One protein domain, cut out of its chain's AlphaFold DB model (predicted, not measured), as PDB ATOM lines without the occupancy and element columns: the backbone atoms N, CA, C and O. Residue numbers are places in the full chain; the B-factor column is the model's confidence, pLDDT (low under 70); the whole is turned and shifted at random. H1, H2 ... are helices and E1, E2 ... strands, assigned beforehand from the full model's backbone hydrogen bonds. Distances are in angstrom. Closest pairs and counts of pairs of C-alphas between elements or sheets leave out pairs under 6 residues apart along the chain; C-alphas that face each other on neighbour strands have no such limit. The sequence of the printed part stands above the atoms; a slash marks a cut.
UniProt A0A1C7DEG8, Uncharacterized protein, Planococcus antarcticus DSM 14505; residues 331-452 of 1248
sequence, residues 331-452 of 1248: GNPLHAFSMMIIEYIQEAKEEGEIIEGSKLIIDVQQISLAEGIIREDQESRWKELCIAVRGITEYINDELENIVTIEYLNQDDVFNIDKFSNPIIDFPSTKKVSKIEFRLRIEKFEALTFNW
ATOM      1  N   GLY A 331     310.575  78.473   8.172       87.38
ATOM      2  CA  GLY A 331     310.765  79.928   8.123       87.38
ATOM      3  C   GLY A 331     310.872  80.602   9.494       87.38
ATOM      4  O   GLY A 331     310.959  79.940  10.527       87.38
ATOM      5  N   ASN A 332     310.919  81.938   9.485       92.19
ATOM      6  CA  ASN A 332     311.040  82.760  10.694       92.19
ATOM      7  C   ASN A 332     309.739  82.745  11.536       92.19
ATOM      8  O   ASN A 332     308.708  82.276  11.047       92.19
ATOM      9  N   PRO A 333     309.745  83.260  12.783       95.44
ATOM     10  CA  PRO A 333     308.596  83.128  13.674       95.44
ATOM     11  C   PRO A 333     307.317  83.782  13.128       95.44
ATOM     12  O   PRO A 333     306.261  83.156  13.169       95.44
ATOM     13  N   LEU A 334     307.392  85.003  12.578       95.50
ATOM     14  CA  LEU A 334     306.218  85.683  12.020       95.50
ATOM     15  C   LEU A 334     305.649  84.902  10.832       95.50
ATOM     16  O   LEU A 334     304.452  84.635  10.810       95.50
ATOM     17  N   HIS A 335     306.507  84.444   9.917       94.88
ATOM     18  CA  HIS A 335     306.106  83.596   8.796       94.88
ATOM     19  C   HIS A 335     305.402  82.318   9.263       94.88
ATOM     20  O   HIS A 335     304.303  82.011   8.802       94.88
ATOM     21  N   ALA A 336     306.015  81.582  10.195       95.56
ATOM     22  CA  ALA A 336     305.488  80.311  10.673       95.56
ATOM     23  C   ALA A 336     304.105  80.483  11.315       95.56
ATOM     24  O   ALA A 336     303.170  79.756  10.976       95.56
ATOM     25  N   PHE A 337     303.945  81.488  12.182       96.50
ATOM     26  CA  PHE A 337     302.655  81.798  12.797       96.50
ATOM     27  C   PHE A 337     301.629  82.248  11.750       96.50
ATOM     28  O   PHE A 337     300.516  81.723  11.741       96.50
ATOM     29  N   SER A 338     301.994  83.136  10.821       95.69
ATOM     30  CA  SER A 338     301.107  83.569   9.735       95.69
ATOM     31  C   SER A 338     300.642  82.401   8.859       95.69
ATOM     32  O   SER A 338     299.452  82.307   8.568       95.69
ATOM     33  N   MET A 339     301.533  81.478   8.479       94.56
ATOM     34  CA  MET A 339     301.180  80.296   7.685       94.56
ATOM     35  C   MET A 339     300.210  79.373   8.421       94.56
ATOM     36  O   MET A 339     299.208  78.961   7.831       94.56
ATOM     37  N   MET A 340     300.481  79.087   9.700       95.25
ATOM     38  CA  MET A 340     299.594  78.279  10.541       95.25
ATOM     39  C   MET A 340     298.207  78.921  10.665       95.25
ATOM     40  O   MET A 340     297.201  78.235  10.508       95.25
ATOM     41  N   ILE A 341     298.149  80.238  10.895       94.94
ATOM     42  CA  ILE A 341     296.894  80.988  11.049       94.94
ATOM     43  C   ILE A 341     296.102  81.016   9.737       94.94
ATOM     44  O   ILE A 341     294.918  80.689   9.745       94.94
ATOM     45  N   ILE A 342     296.734  81.371   8.611       93.69
ATOM     46  CA  ILE A 342     296.076  81.438   7.294       93.69
ATOM     47  C   ILE A 342     295.503  80.069   6.913       93.69
ATOM     48  O   ILE A 342     294.367  79.976   6.451       93.69
ATOM     49  N   GLU A 343     296.280  79.004   7.107       92.50
ATOM     50  CA  GLU A 343     295.848  77.645   6.790       92.50
ATOM     51  C   GLU A 343     294.732  77.163   7.719       92.50
ATOM     52  O   GLU A 343     293.742  76.615   7.238       92.50
ATOM     53  N   TYR A 344     294.847  77.423   9.025       93.38
ATOM     54  CA  TYR A 344     293.813  77.068   9.992       93.38
ATOM     55  C   TYR A 344     292.486  77.783   9.704       93.38
ATOM     56  O   TYR A 344     291.440  77.140   9.669       93.38
ATOM     57  N   ILE A 345     292.522  79.100   9.468       91.94
ATOM     58  CA  ILE A 345     291.323  79.901   9.184       91.94
ATOM     59  C   ILE A 345     290.634  79.419   7.907       91.94
ATOM     60  O   ILE A 345     289.409  79.313   7.885       91.94
ATOM     61  N   GLN A 346     291.399  79.090   6.863       89.56
ATOM     62  CA  GLN A 346     290.814  78.616   5.614       89.56
ATOM     63  C   GLN A 346     290.090  77.273   5.788       89.56
ATOM     64  O   GLN A 346     289.006  77.106   5.239       89.56
ATOM     65  N   GLU A 347     290.643  76.341   6.567       88.75
ATOM     66  CA  GLU A 347     289.978  75.057   6.827       88.75
ATOM     67  C   GLU A 347     288.795  75.182   7.779       88.75
ATOM     68  O   GLU A 347     287.743  74.600   7.530       88.75
ATOM     69  N   ALA A 348     288.918  75.998   8.826       89.94
ATOM     70  CA  ALA A 348     287.792  76.289   9.703       89.94
ATOM     71  C   ALA A 348     286.634  76.944   8.921       89.94
ATOM     72  O   ALA A 348     285.475  76.617   9.167       89.94
ATOM     73  N   LYS A 349     286.929  77.782   7.914       85.81
ATOM     74  CA  LYS A 349     285.916  78.360   7.014       85.81
ATOM     75  C   LYS A 349     285.185  77.298   6.175       85.81
ATOM     76  O   LYS A 349     284.003  77.469   5.880       85.81
ATOM     77  N   GLU A 350     285.853  76.209   5.792       84.75
ATOM     78  CA  GLU A 350     285.215  75.088   5.080       84.75
ATOM     79  C   GLU A 350     284.251  74.299   5.984       84.75
ATOM     80  O   GLU A 350     283.268  73.738   5.499       84.75
ATOM     81  N   GLU A 351     284.498  74.287   7.298       84.81
ATOM     82  CA  GLU A 351     283.622  73.666   8.300       84.81
ATOM     83  C   GLU A 351     282.423  74.556   8.684       84.81
ATOM     84  O   GLU A 351     281.354  74.038   9.022       84.81
ATOM     85  N   GLY A 352     282.567  75.886   8.626       85.00
ATOM     86  CA  GLY A 352     281.500  76.836   8.950       85.00
ATOM     87  C   GLY A 352     281.942  78.304   9.008       85.00
ATOM     88  O   GLY A 352     283.103  78.644   8.820       85.00
ATOM     89  N   GLU A 353     280.996  79.205   9.282       86.00
ATOM     90  CA  GLU A 353     281.267  80.646   9.365       86.00
ATOM     91  C   GLU A 353     282.056  81.003  10.638       86.00
ATOM     92  O   GLU A 353     281.624  80.718  11.758       86.00
ATOM     93  N   ILE A 354     283.208  81.657  10.464       86.62
ATOM     94  CA  ILE A 354     284.022  82.188  11.563       86.62
ATOM     95  C   ILE A 354     283.515  83.589  11.904       86.62
ATOM     96  O   ILE A 354     283.552  84.492  11.071       86.62
ATOM     97  N   ILE A 355     283.063  83.774  13.144       85.25
ATOM     98  CA  ILE A 355     282.555  85.062  13.626       85.25
ATOM     99  C   ILE A 355     283.737  85.998  13.901       85.25
ATOM    100  O   ILE A 355     284.712  85.597  14.542       85.25
ATOM    101  N   GLU A 356     283.637  87.248  13.454       84.12
ATOM    102  CA  GLU A 356     284.616  88.298  13.749       84.12
ATOM    103  C   GLU A 356     284.824  88.448  15.274       84.12
ATOM    104  O   GLU A 356     283.864  88.482  16.048       84.12
ATOM    105  N   GLY A 357     286.084  88.465  15.715       83.44
ATOM    106  CA  GLY A 357     286.463  88.454  17.135       83.44
ATOM    107  C   GLY A 357     286.490  87.063  17.789       83.44
ATOM    108  O   GLY A 357     286.586  86.955  19.013       83.44
ATOM    109  N   SER A 358     286.399  85.978  17.009       90.94
ATOM    110  CA  SER A 358     286.591  84.613  17.527       90.94
ATOM    111  C   SER A 358     287.987  84.425  18.126       90.94
ATOM    112  O   SER A 358     288.963  84.991  17.639       90.94
ATOM    113  N   LYS A 359     288.099  83.579  19.158       93.62
ATOM    114  CA  LYS A 359     289.381  83.254  19.798       93.62
ATOM    115  C   LYS A 359     290.048  82.047  19.141       93.62
ATOM    116  O   LYS A 359     289.501  80.944  19.197       93.62
ATOM    117  N   LEU A 360     291.238  82.245  18.578       95.62
ATOM    118  CA  LEU A 360     292.127  81.192  18.090       95.62
ATOM    119  C   LEU A 360     293.152  80.854  19.176       95.62
ATOM    120  O   LEU A 360     294.012  81.661  19.521       95.62
ATOM    121  N   ILE A 361     293.040  79.648  19.725       96.44
ATOM    122  CA  ILE A 361     293.904  79.153  20.796       96.44
ATOM    123  C   ILE A 361     295.076  78.375  20.200       96.44
ATOM    124  O   ILE A 361     294.860  77.408  19.465       96.44
ATOM    125  N   ILE A 362     296.297  78.767  20.566       96.44
ATOM    126  CA  ILE A 362     297.547  78.075  20.232       96.44
ATOM    127  C   ILE A 362     298.000  77.255  21.445       96.44
ATOM    128  O   ILE A 362     298.282  77.796  22.513       96.44
ATOM    129  N   ASP A 363     298.087  75.942  21.280       95.06
ATOM    130  CA  ASP A 363     298.538  75.004  22.307       95.06
ATOM    131  C   ASP A 363     299.883  74.375  21.900       95.06
ATOM    132  O   ASP A 363     299.958  73.641  20.913       95.06
ATOM    133  N   VAL A 364     300.959  74.684  22.630       94.94
ATOM    134  CA  VAL A 364     302.319  74.195  22.337       94.94
ATOM    135  C   VAL A 364     302.509  72.823  22.986       94.94
ATOM    136  O   VAL A 364     302.579  72.720  24.208       94.94
ATOM    137  N   GLN A 365     302.591  71.766  22.175       94.00
ATOM    138  CA  GLN A 365     302.658  70.383  22.665       94.00
ATOM    139  C   GLN A 365     304.078  69.962  23.062       94.00
ATOM    140  O   GLN A 365     304.270  69.346  24.108       94.00
ATOM    141  N   GLN A 366     305.069  70.268  22.219       93.69
ATOM    142  CA  GLN A 366     306.460  69.842  22.400       93.69
ATOM    143  C   GLN A 366     307.420  70.841  21.748       93.69
ATOM    144  O   GLN A 366     307.156  71.333  20.650       93.69
ATOM    145  N   ILE A 367     308.550  71.113  22.401       93.94
ATOM    146  CA  ILE A 367     309.644  71.949  21.893       93.94
ATOM    147  C   ILE A 367     310.916  71.106  21.910       93.94
ATOM    148  O   ILE A 367     311.371  70.684  22.966       93.94
ATOM    149  N   SER A 368     311.504  70.893  20.738       91.75
ATOM    150  CA  SER A 368     312.687  70.061  20.554       91.75
ATOM    151  C   SER A 368     313.823  70.844  19.920       91.75
ATOM    152  O   SER A 368     313.720  71.243  18.760       91.75
ATOM    153  N   LEU A 369     314.911  71.076  20.658       89.25
ATOM    154  CA  LEU A 369     316.015  71.943  20.228       89.25
ATOM    155  C   LEU A 369     317.283  71.134  19.911       89.25
ATOM    156  O   LEU A 369     317.895  70.545  20.796       89.25
ATOM    157  N   ALA A 370     317.708  71.144  18.645       84.19
ATOM    158  CA  ALA A 370     318.801  70.312  18.118       84.19
ATOM    159  C   ALA A 370     320.213  70.833  18.440       84.19
ATOM    160  O   ALA A 370     320.515  71.962  18.063       84.19
ATOM    161  N   GLU A 371     321.099  70.015  19.030       69.75
ATOM    162  CA  GLU A 371     322.408  70.395  19.624       69.75
ATOM    163  C   GLU A 371     323.375  71.255  18.763       69.75
ATOM    164  O   GLU A 371     324.252  71.903  19.328       69.75
ATOM    165  N   GLY A 372     323.163  71.413  17.453       62.69
ATOM    166  CA  GLY A 372     324.036  72.216  16.585       62.69
ATOM    167  C   GLY A 372     325.432  71.592  16.432       62.69
ATOM    168  O   GLY A 372     325.687  70.487  16.903       62.69
ATOM    169  N   ILE A 373     326.348  72.270  15.731       55.91
ATOM    170  CA  ILE A 373     327.748  71.815  15.576       55.91
ATOM    171  C   ILE A 373     328.606  72.292  16.761       55.91
ATOM    172  O   ILE A 373     329.530  71.601  17.189       55.91
ATOM    173  N   ILE A 374     328.287  73.466  17.310       59.16
ATOM    174  CA  ILE A 374     328.974  74.056  18.461       59.16
ATOM    175  C   ILE A 374     328.229  73.621  19.725       59.16
ATOM    176  O   ILE A 374     327.024  73.833  19.837       59.16
ATOM    177  N   ARG A 375     328.946  73.015  20.680       59.53
ATOM    178  CA  ARG A 375     328.379  72.615  21.976       59.53
ATOM    179  C   ARG A 375     328.100  73.853  22.824       59.53
ATOM    180  O   ARG A 375     328.985  74.330  23.529       59.53
ATOM    181  N   GLU A 376     326.879  74.357  22.736       63.69
ATOM    182  CA  GLU A 376     326.359  75.426  23.591       63.69
ATOM    183  C   GLU A 376     325.609  74.861  24.797       63.69
ATOM    184  O   GLU A 376     325.074  73.752  24.754       63.69
ATOM    185  N   ASP A 377     325.557  75.648  25.871       78.50
ATOM    186  CA  ASP A 377     324.747  75.325  27.040       78.50
ATOM    187  C   ASP A 377     323.240  75.341  26.706       78.50
ATOM    188  O   ASP A 377     322.767  76.152  25.899       78.50
ATOM    189  N   GLN A 378     322.479  74.432  27.321       85.88
ATOM    190  CA  GLN A 378     321.046  74.269  27.052       85.88
ATOM    191  C   GLN A 378     320.244  75.527  27.420       85.88
ATOM    192  O   GLN A 378     319.320  75.887  26.682       85.88
ATOM    193  N   GLU A 379     320.612  76.231  28.499       85.19
ATOM    194  CA  GLU A 379     319.931  77.465  28.913       85.19
ATOM    195  C   GLU A 379     320.171  78.589  27.904       85.19
ATOM    196  O   GLU A 379     319.239  79.316  27.554       85.19
ATOM    197  N   SER A 380     321.395  78.695  27.370       83.25
ATOM    198  CA  SER A 380     321.717  79.669  26.319       83.25
ATOM    199  C   SER A 380     320.827  79.466  25.092       83.25
ATOM    200  O   SER A 380     320.221  80.412  24.595       83.25
ATOM    201  N   ARG A 381     320.669  78.218  24.642       84.62
ATOM    202  CA  ARG A 381     319.856  77.881  23.464       84.62
ATOM    203  C   ARG A 381     318.367  78.153  23.669       84.62
ATOM    204  O   ARG A 381     317.693  78.629  22.757       84.62
ATOM    205  N   TRP A 382     317.850  77.852  24.859       89.75
ATOM    206  CA  TRP A 382     316.482  78.215  25.228       89.75
ATOM    207  C   TRP A 382     316.292  79.732  25.203       89.75
ATOM    208  O   TRP A 382     315.341  80.232  24.604       89.75
ATOM    209  N   LYS A 383     317.244  80.472  25.779       88.38
ATOM    210  CA  LYS A 383     317.225  81.934  25.804       88.38
ATOM    211  C   LYS A 383     317.243  82.544  24.400       88.38
ATOM    212  O   LYS A 383     316.506  83.499  24.173       88.38
ATOM    213  N   GLU A 384     318.012  81.991  23.459       89.25
ATOM    214  CA  GLU A 384     317.997  82.425  22.051       89.25
ATOM    215  C   GLU A 384     316.594  82.315  21.441       89.25
ATOM    216  O   GLU A 384     316.087  83.284  20.869       89.25
ATOM    217  N   LEU A 385     315.933  81.165  21.622       92.31
ATOM    218  CA  LEU A 385     314.567  80.957  21.137       92.31
ATOM    219  C   LEU A 385     313.581  81.931  21.795       92.31
ATOM    220  O   LEU A 385     312.768  82.542  21.102       92.31
ATOM    221  N   CYS A 386     313.663  82.104  23.116       91.88
ATOM    222  CA  CYS A 386     312.819  83.045  23.848       91.88
ATOM    223  C   CYS A 386     312.994  84.478  23.340       91.88
ATOM    224  O   CYS A 386     312.000  85.149  23.075       91.88
ATOM    225  N   ILE A 387     314.234  84.948  23.158       91.31
ATOM    226  CA  ILE A 387     314.500  86.292  22.623       91.31
ATOM    227  C   ILE A 387     313.860  86.450  21.239       91.31
ATOM    228  O   ILE A 387     313.295  87.505  20.953       91.31
ATOM    229  N   ALA A 388     313.908  85.414  20.402       92.88
ATOM    230  CA  ALA A 388     313.398  85.473  19.039       92.88
ATOM    231  C   ALA A 388     311.865  85.356  18.912       92.88
ATOM    232  O   ALA A 388     311.310  85.923  17.975       92.88
ATOM    233  N   VAL A 389     311.181  84.624  19.804       93.56
ATOM    234  CA  VAL A 389     309.749  84.264  19.649       93.56
ATOM    235  C   VAL A 389     308.831  84.948  20.669       93.56
ATOM    236  O   VAL A 389     307.662  85.195  20.372       93.56
ATOM    237  N   ARG A 390     309.326  85.283  21.865       91.56
ATOM    238  CA  ARG A 390     308.497  85.831  22.953       91.56
ATOM    239  C   ARG A 390     307.777  87.116  22.531       91.56
ATOM    240  O   ARG A 390     308.375  88.011  21.928       91.56
ATOM    241  N   GLY A 391     306.491  87.209  22.879       91.94
ATOM    242  CA  GLY A 391     305.634  88.353  22.554       91.94
ATOM    243  C   GLY A 391     305.024  88.356  21.149       91.94
ATOM    244  O   GLY A 391     304.397  89.344  20.763       91.94
ATOM    245  N   ILE A 392     305.229  87.299  20.353       94.94
ATOM    246  CA  ILE A 392     304.733  87.239  18.972       94.94
ATOM    247  C   ILE A 392     303.203  87.270  18.887       94.94
ATOM    248  O   ILE A 392     302.655  87.923  18.003       94.94
ATOM    249  N   THR A 393     302.497  86.615  19.809       94.12
ATOM    250  CA  THR A 393     301.027  86.571  19.818       94.12
ATOM    251  C   THR A 393     300.424  87.953  20.036       94.12
ATOM    252  O   THR A 393     299.535  88.369  19.298       94.12
ATOM    253  N   GLU A 394     300.967  88.699  20.993       93.31
ATOM    254  CA  GLU A 394     300.597  90.076  21.287       93.31
ATOM    255  C   GLU A 394     300.918  90.991  20.108       93.31
ATOM    256  O   GLU A 394     300.092  91.807  19.709       93.31
ATOM    257  N   TYR A 395     302.095  90.813  19.503       94.88
ATOM    258  CA  TYR A 395     302.489  91.575  18.327       94.88
ATOM    259  C   TYR A 395     301.552  91.363  17.142       94.88
ATOM    260  O   TYR A 395     301.210  92.337  16.479       94.88
ATOM    261  N   ILE A 396     301.130  90.125  16.882       95.12
ATOM    262  CA  ILE A 396     300.193  89.786  15.806       95.12
ATOM    263  C   ILE A 396     298.787  90.349  16.099       95.12
ATOM    264  O   ILE A 396     298.132  90.865  15.187       95.12
ATOM    265  N   ASN A 397     298.339  90.296  17.357       94.06
ATOM    266  CA  ASN A 397     297.021  90.789  17.764       94.06
ATOM    267  C   ASN A 397     296.824  92.292  17.534       94.06
ATOM    268  O   ASN A 397     295.691  92.681  17.271       94.06
ATOM    269  N   ASP A 398     297.882  93.112  17.518       92.56
ATOM    270  CA  ASP A 398     297.774  94.548  17.198       92.56
ATOM    271  C   ASP A 398     296.970  94.829  15.906       92.56
ATOM    272  O   ASP A 398     296.311  95.862  15.810       92.56
ATOM    273  N   GLU A 399     297.032  93.935  14.907       91.12
ATOM    274  CA  GLU A 399     296.284  94.070  13.643       91.12
ATOM    275  C   GLU A 399     295.126  93.061  13.521       91.12
ATOM    276  O   GLU A 399     294.160  93.318  12.799       91.12
ATOM    277  N   LEU A 400     295.214  91.905  14.193       91.19
ATOM    278  CA  LEU A 400     294.229  90.824  14.072       91.19
ATOM    279  C   LEU A 400     293.148  90.808  15.150       91.19
ATOM    280  O   LEU A 400     292.144  90.150  14.914       91.19
ATOM    281  N   GLU A 401     293.283  91.503  16.281       86.56
ATOM    282  CA  GLU A 401     292.363  91.367  17.426       86.56
ATOM    283  C   GLU A 401     290.892  91.591  17.044       86.56
ATOM    284  O   GLU A 401     290.016  90.855  17.498       86.56
ATOM    285  N   ASN A 402     290.635  92.547  16.144       83.25
ATOM    286  CA  ASN A 402     289.294  92.835  15.631       83.25
ATOM    287  C   ASN A 402     288.783  91.789  14.631       83.25
ATOM    288  O   ASN A 402     287.604  91.798  14.327       83.25
ATOM    289  N   ILE A 403     289.643  90.915  14.110       86.56
ATOM    290  CA  ILE A 403     289.325  89.878  13.123       86.56
ATOM    291  C   ILE A 403     289.214  88.514  13.820       86.56
ATOM    292  O   ILE A 403     288.155  87.891  13.810       86.56
ATOM    293  N   VAL A 404     290.303  88.068  14.450       91.19
ATOM    294  CA  VAL A 404     290.433  86.844  15.252       91.19
ATOM    295  C   VAL A 404     291.466  87.122  16.346       91.19
ATOM    296  O   VAL A 404     292.604  87.480  16.050       91.19
ATOM    297  N   THR A 405     291.100  86.925  17.610       94.06
ATOM    298  CA  THR A 405     292.017  87.118  18.742       94.06
ATOM    299  C   THR A 405     292.857  85.863  18.964       94.06
ATOM    300  O   THR A 405     292.311  84.772  19.133       94.06
ATOM    301  N   ILE A 406     294.180  86.001  18.994       94.88
ATOM    302  CA  ILE A 406     295.116  84.885  19.167       94.88
ATOM    303  C   ILE A 406     295.575  84.821  20.622       94.88
ATOM    304  O   ILE A 406     296.094  85.797  21.157       94.88
ATOM    305  N   GLU A 407     295.430  83.668  21.268       94.81
ATOM    306  CA  GLU A 407     295.869  83.469  22.655       94.81
ATOM    307  C   GLU A 407     296.562  82.108  22.810       94.81
ATOM    308  O   GLU A 407     296.154  81.117  22.200       94.81
ATOM    309  N   TYR A 408     297.589  82.021  23.659       94.56
ATOM    310  CA  TYR A 408     298.101  80.720  24.095       94.56
ATOM    311  C   TYR A 408     297.089  80.007  24.998       94.56
ATOM    312  O   TYR A 408     296.279  80.643  25.683       94.56
ATOM    313  N   LEU A 409     297.149  78.673  25.048       91.56
ATOM    314  CA  LEU A 409     296.353  77.892  25.992       91.56
ATOM    315  C   LEU A 409     296.590  78.395  27.431       91.56
ATOM    316  O   LEU A 409     297.723  78.542  27.873       91.56
ATOM    317  N   ASN A 410     295.502  78.659  28.162       87.19
ATOM    318  CA  ASN A 410     295.511  79.229  29.518       87.19
ATOM    319  C   ASN A 410     296.155  80.624  29.646       87.19
ATOM    320  O   ASN A 410     296.444  81.037  30.766       87.19
ATOM    321  N   GLN A 411     296.351  81.351  28.537       83.06
ATOM    322  CA  GLN A 411     297.021  82.663  28.506       83.06
ATOM    323  C   GLN A 411     298.456  82.617  29.050       83.06
ATOM    324  O   GLN A 411     298.966  83.592  29.599       83.06
ATOM    325  N   ASP A 412     299.103  81.463  28.900       84.38
ATOM    326  CA  ASP A 412     300.413  81.193  29.465       84.38
ATOM    327  C   ASP A 412     301.482  81.196  28.360       84.38
ATOM    328  O   ASP A 412     301.598  80.237  27.601       84.38
ATOM    329  N   ASP A 413     302.273  82.273  28.251       85.88
ATOM    330  CA  ASP A 413     303.325  82.383  27.225       85.88
ATOM    331  C   ASP A 413     304.443  81.367  27.493       85.88
ATOM    332  O   ASP A 413     305.238  81.499  28.431       85.88
ATOM    333  N   VAL A 414     304.471  80.304  26.692       88.44
ATOM    334  CA  VAL A 414     305.409  79.184  26.822       88.44
ATOM    335  C   VAL A 414     306.856  79.625  26.585       88.44
ATOM    336  O   VAL A 414     307.762  79.049  27.183       88.44
ATOM    337  N   PHE A 415     307.083  80.683  25.802       92.00
ATOM    338  CA  PHE A 415     308.415  81.175  25.435       92.00
ATOM    339  C   PHE A 415     308.999  82.167  26.454       92.00
ATOM    340  O   PHE A 415     309.874  82.972  26.128       92.00
ATOM    341  N   ASN A 416     308.553  82.110  27.709       89.12
ATOM    342  CA  ASN A 416     309.172  82.857  28.797       89.12
ATOM    343  C   ASN A 416     310.501  82.199  29.228       89.12
ATOM    344  O   ASN A 416     310.555  80.991  29.456       89.12
ATOM    345  N   ILE A 417     311.554  83.005  29.395       85.88
ATOM    346  CA  ILE A 417     312.889  82.571  29.845       85.88
ATOM    347  C   ILE A 417     312.815  81.709  31.113       85.88
ATOM    348  O   ILE A 417     313.477  80.675  31.179       85.88
ATOM    349  N   ASP A 418     311.941  82.059  32.060       88.44
ATOM    350  CA  ASP A 418     311.821  81.367  33.352       88.44
ATOM    351  C   ASP A 418     311.221  79.948  33.244       88.44
ATOM    352  O   ASP A 418     311.185  79.202  34.223       88.44
ATOM    353  N   LYS A 419     310.752  79.542  32.055       88.62
ATOM    354  CA  LYS A 419     310.122  78.234  31.804       88.62
ATOM    355  C   LYS A 419     311.069  77.161  31.283       88.62
ATOM    356  O   LYS A 419     310.597  76.116  30.848       88.62
ATOM    357  N   PHE A 420     312.380  77.361  31.384       86.62
ATOM    358  CA  PHE A 420     313.381  76.375  30.959       86.62
ATOM    359  C   PHE A 420     313.132  74.957  31.520       86.62
ATOM    360  O   PHE A 420     313.365  73.967  30.839       86.62
ATOM    361  N   SER A 421     312.601  74.845  32.745       87.12
ATOM    362  CA  SER A 421     312.291  73.558  33.395       87.12
ATOM    363  C   SER A 421     310.952  72.920  32.976       87.12
ATOM    364  O   SER A 421     310.509  71.966  33.618       87.12
ATOM    365  N   ASN A 422     310.265  73.446  31.958       86.50
ATOM    366  CA  ASN A 422     308.984  72.909  31.502       86.50
ATOM    367  C   ASN A 422     309.179  71.525  30.839       86.50
ATOM    368  O   ASN A 422     310.012  71.402  29.941       86.50
ATOM    369  N   PRO A 423     308.414  70.482  31.226       86.75
ATOM    370  CA  PRO A 423     308.582  69.118  30.710       86.75
ATOM    371  C   PRO A 423     308.386  68.953  29.196       86.75
ATOM    372  O   PRO A 423     308.765  67.915  28.661       86.75
ATOM    373  N   ILE A 424     307.785  69.929  28.507       89.75
ATOM    374  CA  ILE A 424     307.606  69.882  27.047       89.75
ATOM    375  C   ILE A 424     308.883  70.234  26.264       89.75
ATOM    376  O   ILE A 424     308.882  70.109  25.040       89.75
ATOM    377  N   ILE A 425     309.937  70.712  26.940       91.31
ATOM    378  CA  ILE A 425     311.204  71.132  26.330       91.31
ATOM    379  C   ILE A 425     312.195  69.963  26.359       91.31
ATOM    380  O   ILE A 425     312.498  69.422  27.424       91.31
ATOM    381  N   ASP A 426     312.736  69.597  25.196       90.25
ATOM    382  CA  ASP A 426     313.776  68.581  25.058       90.25
ATOM    383  C   ASP A 426     314.972  69.041  24.198       90.25
ATOM    384  O   ASP A 426     314.880  69.932  23.348       90.25
ATOM    385  N   PHE A 427     316.130  68.419  24.450       87.69
ATOM    386  CA  PHE A 427     317.405  68.701  23.782       87.69
ATOM    387  C   PHE A 427     318.025  67.400  23.246       87.69
ATOM    388  O   PHE A 427     318.901  66.811  23.885       87.69
ATOM    389  N   PRO A 428     317.538  66.871  22.112       81.19
ATOM    390  CA  PRO A 428     318.020  65.612  21.567       81.19
ATOM    391  C   PRO A 428     319.382  65.787  20.889       81.19
ATOM    392  O   PRO A 428     319.530  66.574  19.955       81.19
ATOM    393  N   SER A 429     320.355  64.970  21.295       69.00
ATOM    394  CA  SER A 429     321.729  64.987  20.766       69.00
ATOM    395  C   SER A 429     321.881  64.409  19.354       69.00
ATOM    396  O   SER A 429     322.895  64.618  18.695       69.00
ATOM    397  N   THR A 430     320.882  63.675  18.856       65.56
ATOM    398  CA  THR A 430     320.912  63.039  17.527       65.56
ATOM    399  C   THR A 430     320.210  63.844  16.435       65.56
ATOM    400  O   THR A 430     320.407  63.551  15.254       65.56
ATOM    401  N   LYS A 431     319.383  64.842  16.784       67.38
ATOM    402  CA  LYS A 431     318.658  65.644  15.787       67.38
ATOM    403  C   LYS A 431     319.545  66.767  15.259       67.38
ATOM    404  O   LYS A 431     320.204  67.459  16.026       67.38
ATOM    405  N   LYS A 432     319.488  66.987  13.944       71.31
ATOM    406  CA  LYS A 432     320.167  68.104  13.267       71.31
ATOM    407  C   LYS A 432     319.323  69.387  13.205       71.31
ATOM    408  O   LYS A 432     319.879  70.469  13.060       71.31
ATOM    409  N   VAL A 433     317.999  69.262  13.325       81.88
ATOM    410  CA  VAL A 433     317.015  70.345  13.138       81.88
ATOM    411  C   VAL A 433     316.092  70.421  14.354       81.88
ATOM    412  O   VAL A 433     315.666  69.384  14.876       81.88
ATOM    413  N   SER A 434     315.796  71.639  14.807       89.25
ATOM    414  CA  SER A 434     314.856  71.904  15.899       89.25
ATOM    415  C   SER A 434     313.411  71.782  15.403       89.25
ATOM    416  O   SER A 434     313.133  72.084  14.244       89.25
ATOM    417  N   LYS A 435     312.486  71.327  16.254       93.25
ATOM    418  CA  LYS A 435     311.061  71.151  15.924       93.25
ATOM    419  C   LYS A 435     310.169  71.614  17.077       93.25
ATOM    420  O   LYS A 435     310.425  71.236  18.216       93.25
ATOM    421  N   ILE A 436     309.115  72.375  16.787       95.06
ATOM    422  CA  ILE A 436     308.077  72.770  17.751       95.06
ATOM    423  C   ILE A 436     306.713  72.316  17.231       95.06
ATOM    424  O   ILE A 436     306.338  72.657  16.110       95.06
ATOM    425  N   GLU A 437     305.980  71.556  18.040       96.00
ATOM    426  CA  GLU A 437     304.634  71.077  17.719       96.00
ATOM    427  C   GLU A 437     303.572  72.011  18.316       96.00
ATOM    428  O   GLU A 437     303.517  72.226  19.530       96.00
ATOM    429  N   PHE A 438     302.704  72.542  17.457       96.00
ATOM    430  CA  PHE A 438     301.579  73.402  17.802       96.00
ATOM    431  C   PHE A 438     300.256  72.718  17.484       96.00
ATOM    432  O   PHE A 438     300.107  72.054  16.459       96.00
ATOM    433  N   ARG A 439     299.249  72.970  18.315       95.50
ATOM    434  CA  ARG A 439     297.859  72.606  18.060       95.50
ATOM    435  C   ARG A 439     296.984  73.855  18.100       95.50
ATOM    436  O   ARG A 439     296.865  74.498  19.139       95.50
ATOM    437  N   LEU A 440     296.375  74.198  16.968       96.19
ATOM    438  CA  LEU A 440     295.511  75.374  16.823       96.19
ATOM    439  C   LEU A 440     294.039  74.966  16.898       96.19
ATOM    440  O   LEU A 440     293.661  73.929  16.345       96.19
ATOM    441  N   ARG A 441     293.208  75.775  17.570       94.69
ATOM    442  CA  ARG A 441     291.748  75.579  17.629       94.69
ATOM    443  C   ARG A 441     290.967  76.886  17.820       94.69
ATOM    444  O   ARG A 441     291.332  77.694  18.668       94.69
ATOM    445  N   ILE A 442     289.843  77.035  17.126       94.12
ATOM    446  CA  ILE A 442     288.763  77.983  17.440       94.12
ATOM    447  C   ILE A 442     287.595  77.191  18.044       94.12
ATOM    448  O   ILE A 442     287.358  76.032  17.700       94.12
ATOM    449  N   GLU A 443     286.868  77.793  18.987       84.50
ATOM    450  CA  GLU A 443     285.694  77.168  19.600       84.50
ATOM    451  C   GLU A 443     284.668  76.763  18.520       84.50
ATOM    452  O   GLU A 443     284.211  77.618  17.766       84.50
ATOM    453  N   LYS A 444     284.288  75.471  18.494       85.50
ATOM    454  CA  LYS A 444     283.377  74.784  17.539       85.50
ATOM    455  C   LYS A 444     284.001  74.191  16.270       85.50
ATOM    456  O   LYS A 444     283.298  73.444  15.597       85.50
ATOM    457  N   PHE A 445     285.276  74.441  15.991       91.12
ATOM    458  CA  PHE A 445     285.976  73.874  14.832       91.12
ATOM    459  C   PHE A 445     286.947  72.768  15.248       91.12
ATOM    460  O   PHE A 445     287.363  72.694  16.414       91.12
ATOM    461  N   GLU A 446     287.313  71.890  14.314       90.25
ATOM    462  CA  GLU A 446     288.343  70.894  14.591       90.25
ATOM    463  C   GLU A 446     289.714  71.544  14.851       90.25
ATOM    464  O   GLU A 446     290.036  72.645  14.394       90.25
ATOM    465  N   ALA A 447     290.534  70.855  15.647       92.00
ATOM    466  CA  ALA A 447     291.887  71.293  15.950       92.00
ATOM    467  C   ALA A 447     292.876  70.732  14.922       92.00
ATOM    468  O   ALA A 447     292.835  69.537  14.618       92.00
ATOM    469  N   LEU A 448     293.820  71.558  14.472       93.44
ATOM    470  CA  LEU A 448     294.884  71.147  13.553       93.44
ATOM    471  C   LEU A 448     296.240  71.152  14.249       93.44
ATOM    472  O   LEU A 448     296.514  72.017  15.080       93.44
ATOM    473  N   THR A 449     297.086  70.190  13.880       94.94
ATOM    474  CA  THR A 449     298.450  70.051  14.403       94.94
ATOM    475  C   THR A 449     299.466  70.476  13.349       94.94
ATOM    476  O   THR A 449     299.426  69.997  12.211       94.94
ATOM    477  N   PHE A 450     300.396  71.333  13.751       95.38
ATOM    478  CA  PHE A 450     301.470  71.870  12.930       95.38
ATOM    479  C   PHE A 450     302.822  71.599  13.592       95.38
ATOM    480  O   PHE A 450     302.951  71.731  14.803       95.38
ATOM    481  N   ASN A 451     303.835  71.275  12.796       94.62
ATOM    482  CA  ASN A 451     305.220  71.138  13.226       94.62
ATOM    483  C   ASN A 451     306.064  72.214  12.557       94.62
ATOM    484  O   ASN A 451     306.306  72.152  11.353       94.62
ATOM    485  N   TRP A 452     306.546  73.171  13.342       94.94
ATOM    486  CA  TRP A 452     307.500  74.168  12.880       94.94
ATOM    487  C   TRP A 452     308.928  73.643  13.033       94.94
ATOM    488  O   TRP A 452     309.364  73.363  14.149       94.94
TER     489      TRP A 452
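Overview. This is residues 331 to 452 of the 1248 residues of an uncharacterized protein of Planococcus antarcticus DSM 14505 (UniProt A0A1C7DEG8). A strongly twisted sheet of four strands has the long helix H1 slantwise over one face and the short helix H3 along its edge strand E2 on that same face. Helix H2 lies off the sheet, and the long link of residues 409 to 433 is tied to E1 by a short parallel pairing of residues 425 to 426 with 367 to 368. The printed part has 122 residues, with three named helices and four named strands in the order H1, E1, H2, H3, E2, E3, E4; the sheet runs E2, E1, E3, E4 and is mixed. The class is mixed, helices and strands, and the whole is compact, with a radius of gyration of the C-alphas of 15.4 A. The outline, 49 by 25 by 24 A, is only just elongated.

Along the chain. H1, residues 333 to 351, begins at C-alpha 333 (308.596, 83.128, 13.674) and is 27.2 A long. E1, residues 358 to 368, is 30.0 A long and begins at C-alpha 358 (286.591, 84.613, 17.527). H2 is residues 378 to 389, 16.8 A. H3 is residues 392 to 400, 12.1 A. E2 is residues 404 to 408, 13.2 A. E3, residues 434 to 442, is 26.8 A long. E4, residues 448 to 452, 13.0 A, ends at C-alpha 452 (307.500, 74.168, 12.880).

Arrangement. E1 and E3 are antiparallel at 158 degrees, with N 363 and O 439 2.9 A apart. E2 is parallel to E1 at 34 degrees, with N 405 and O 358 2.9 A apart. E1, H2, H3 and E2 form a strand-helix-strand unit, two parallel neighbour strands with helices between, and its crossover is right-handed. E3 and E4 form a hairpin, antiparallel at 155 degrees, with N 450 and O 438 2.8 A apart. H1 and the sheet make two layers, a helix over one face; its height over the sheet is 7.7 A, and on the local plane it stands at 36 degrees to E3. The closest C-alphas of H1 and E4 are those of Ala 336 and Trp 452, 6.8 A apart. H3, on the same face, lies over E2 at 6 degrees on the local plane, and the C-alphas of Thr 393 and Ile 406, their closest, are 6.2 A apart. H1 and H2 are close but not clearly touching, Pro 333 and Val 389 having the closest C-alphas, 6.2 A apart. H2 and E3 are apart. In H1 and H2 every O i to N i+4 pair is within hydrogen-bond range; in H3 4 of 5 are.

Size, cuts and confidence. The C-alphas of Glu 353 and Arg 375 are the two farthest apart, at 49.4 A. The printed part has no cut. The link from E2 to E3, 25 residues, is long. The mean pLDDT of the printed part is 88.5, and residues 371 to 376 and 429 to 431 are under 70.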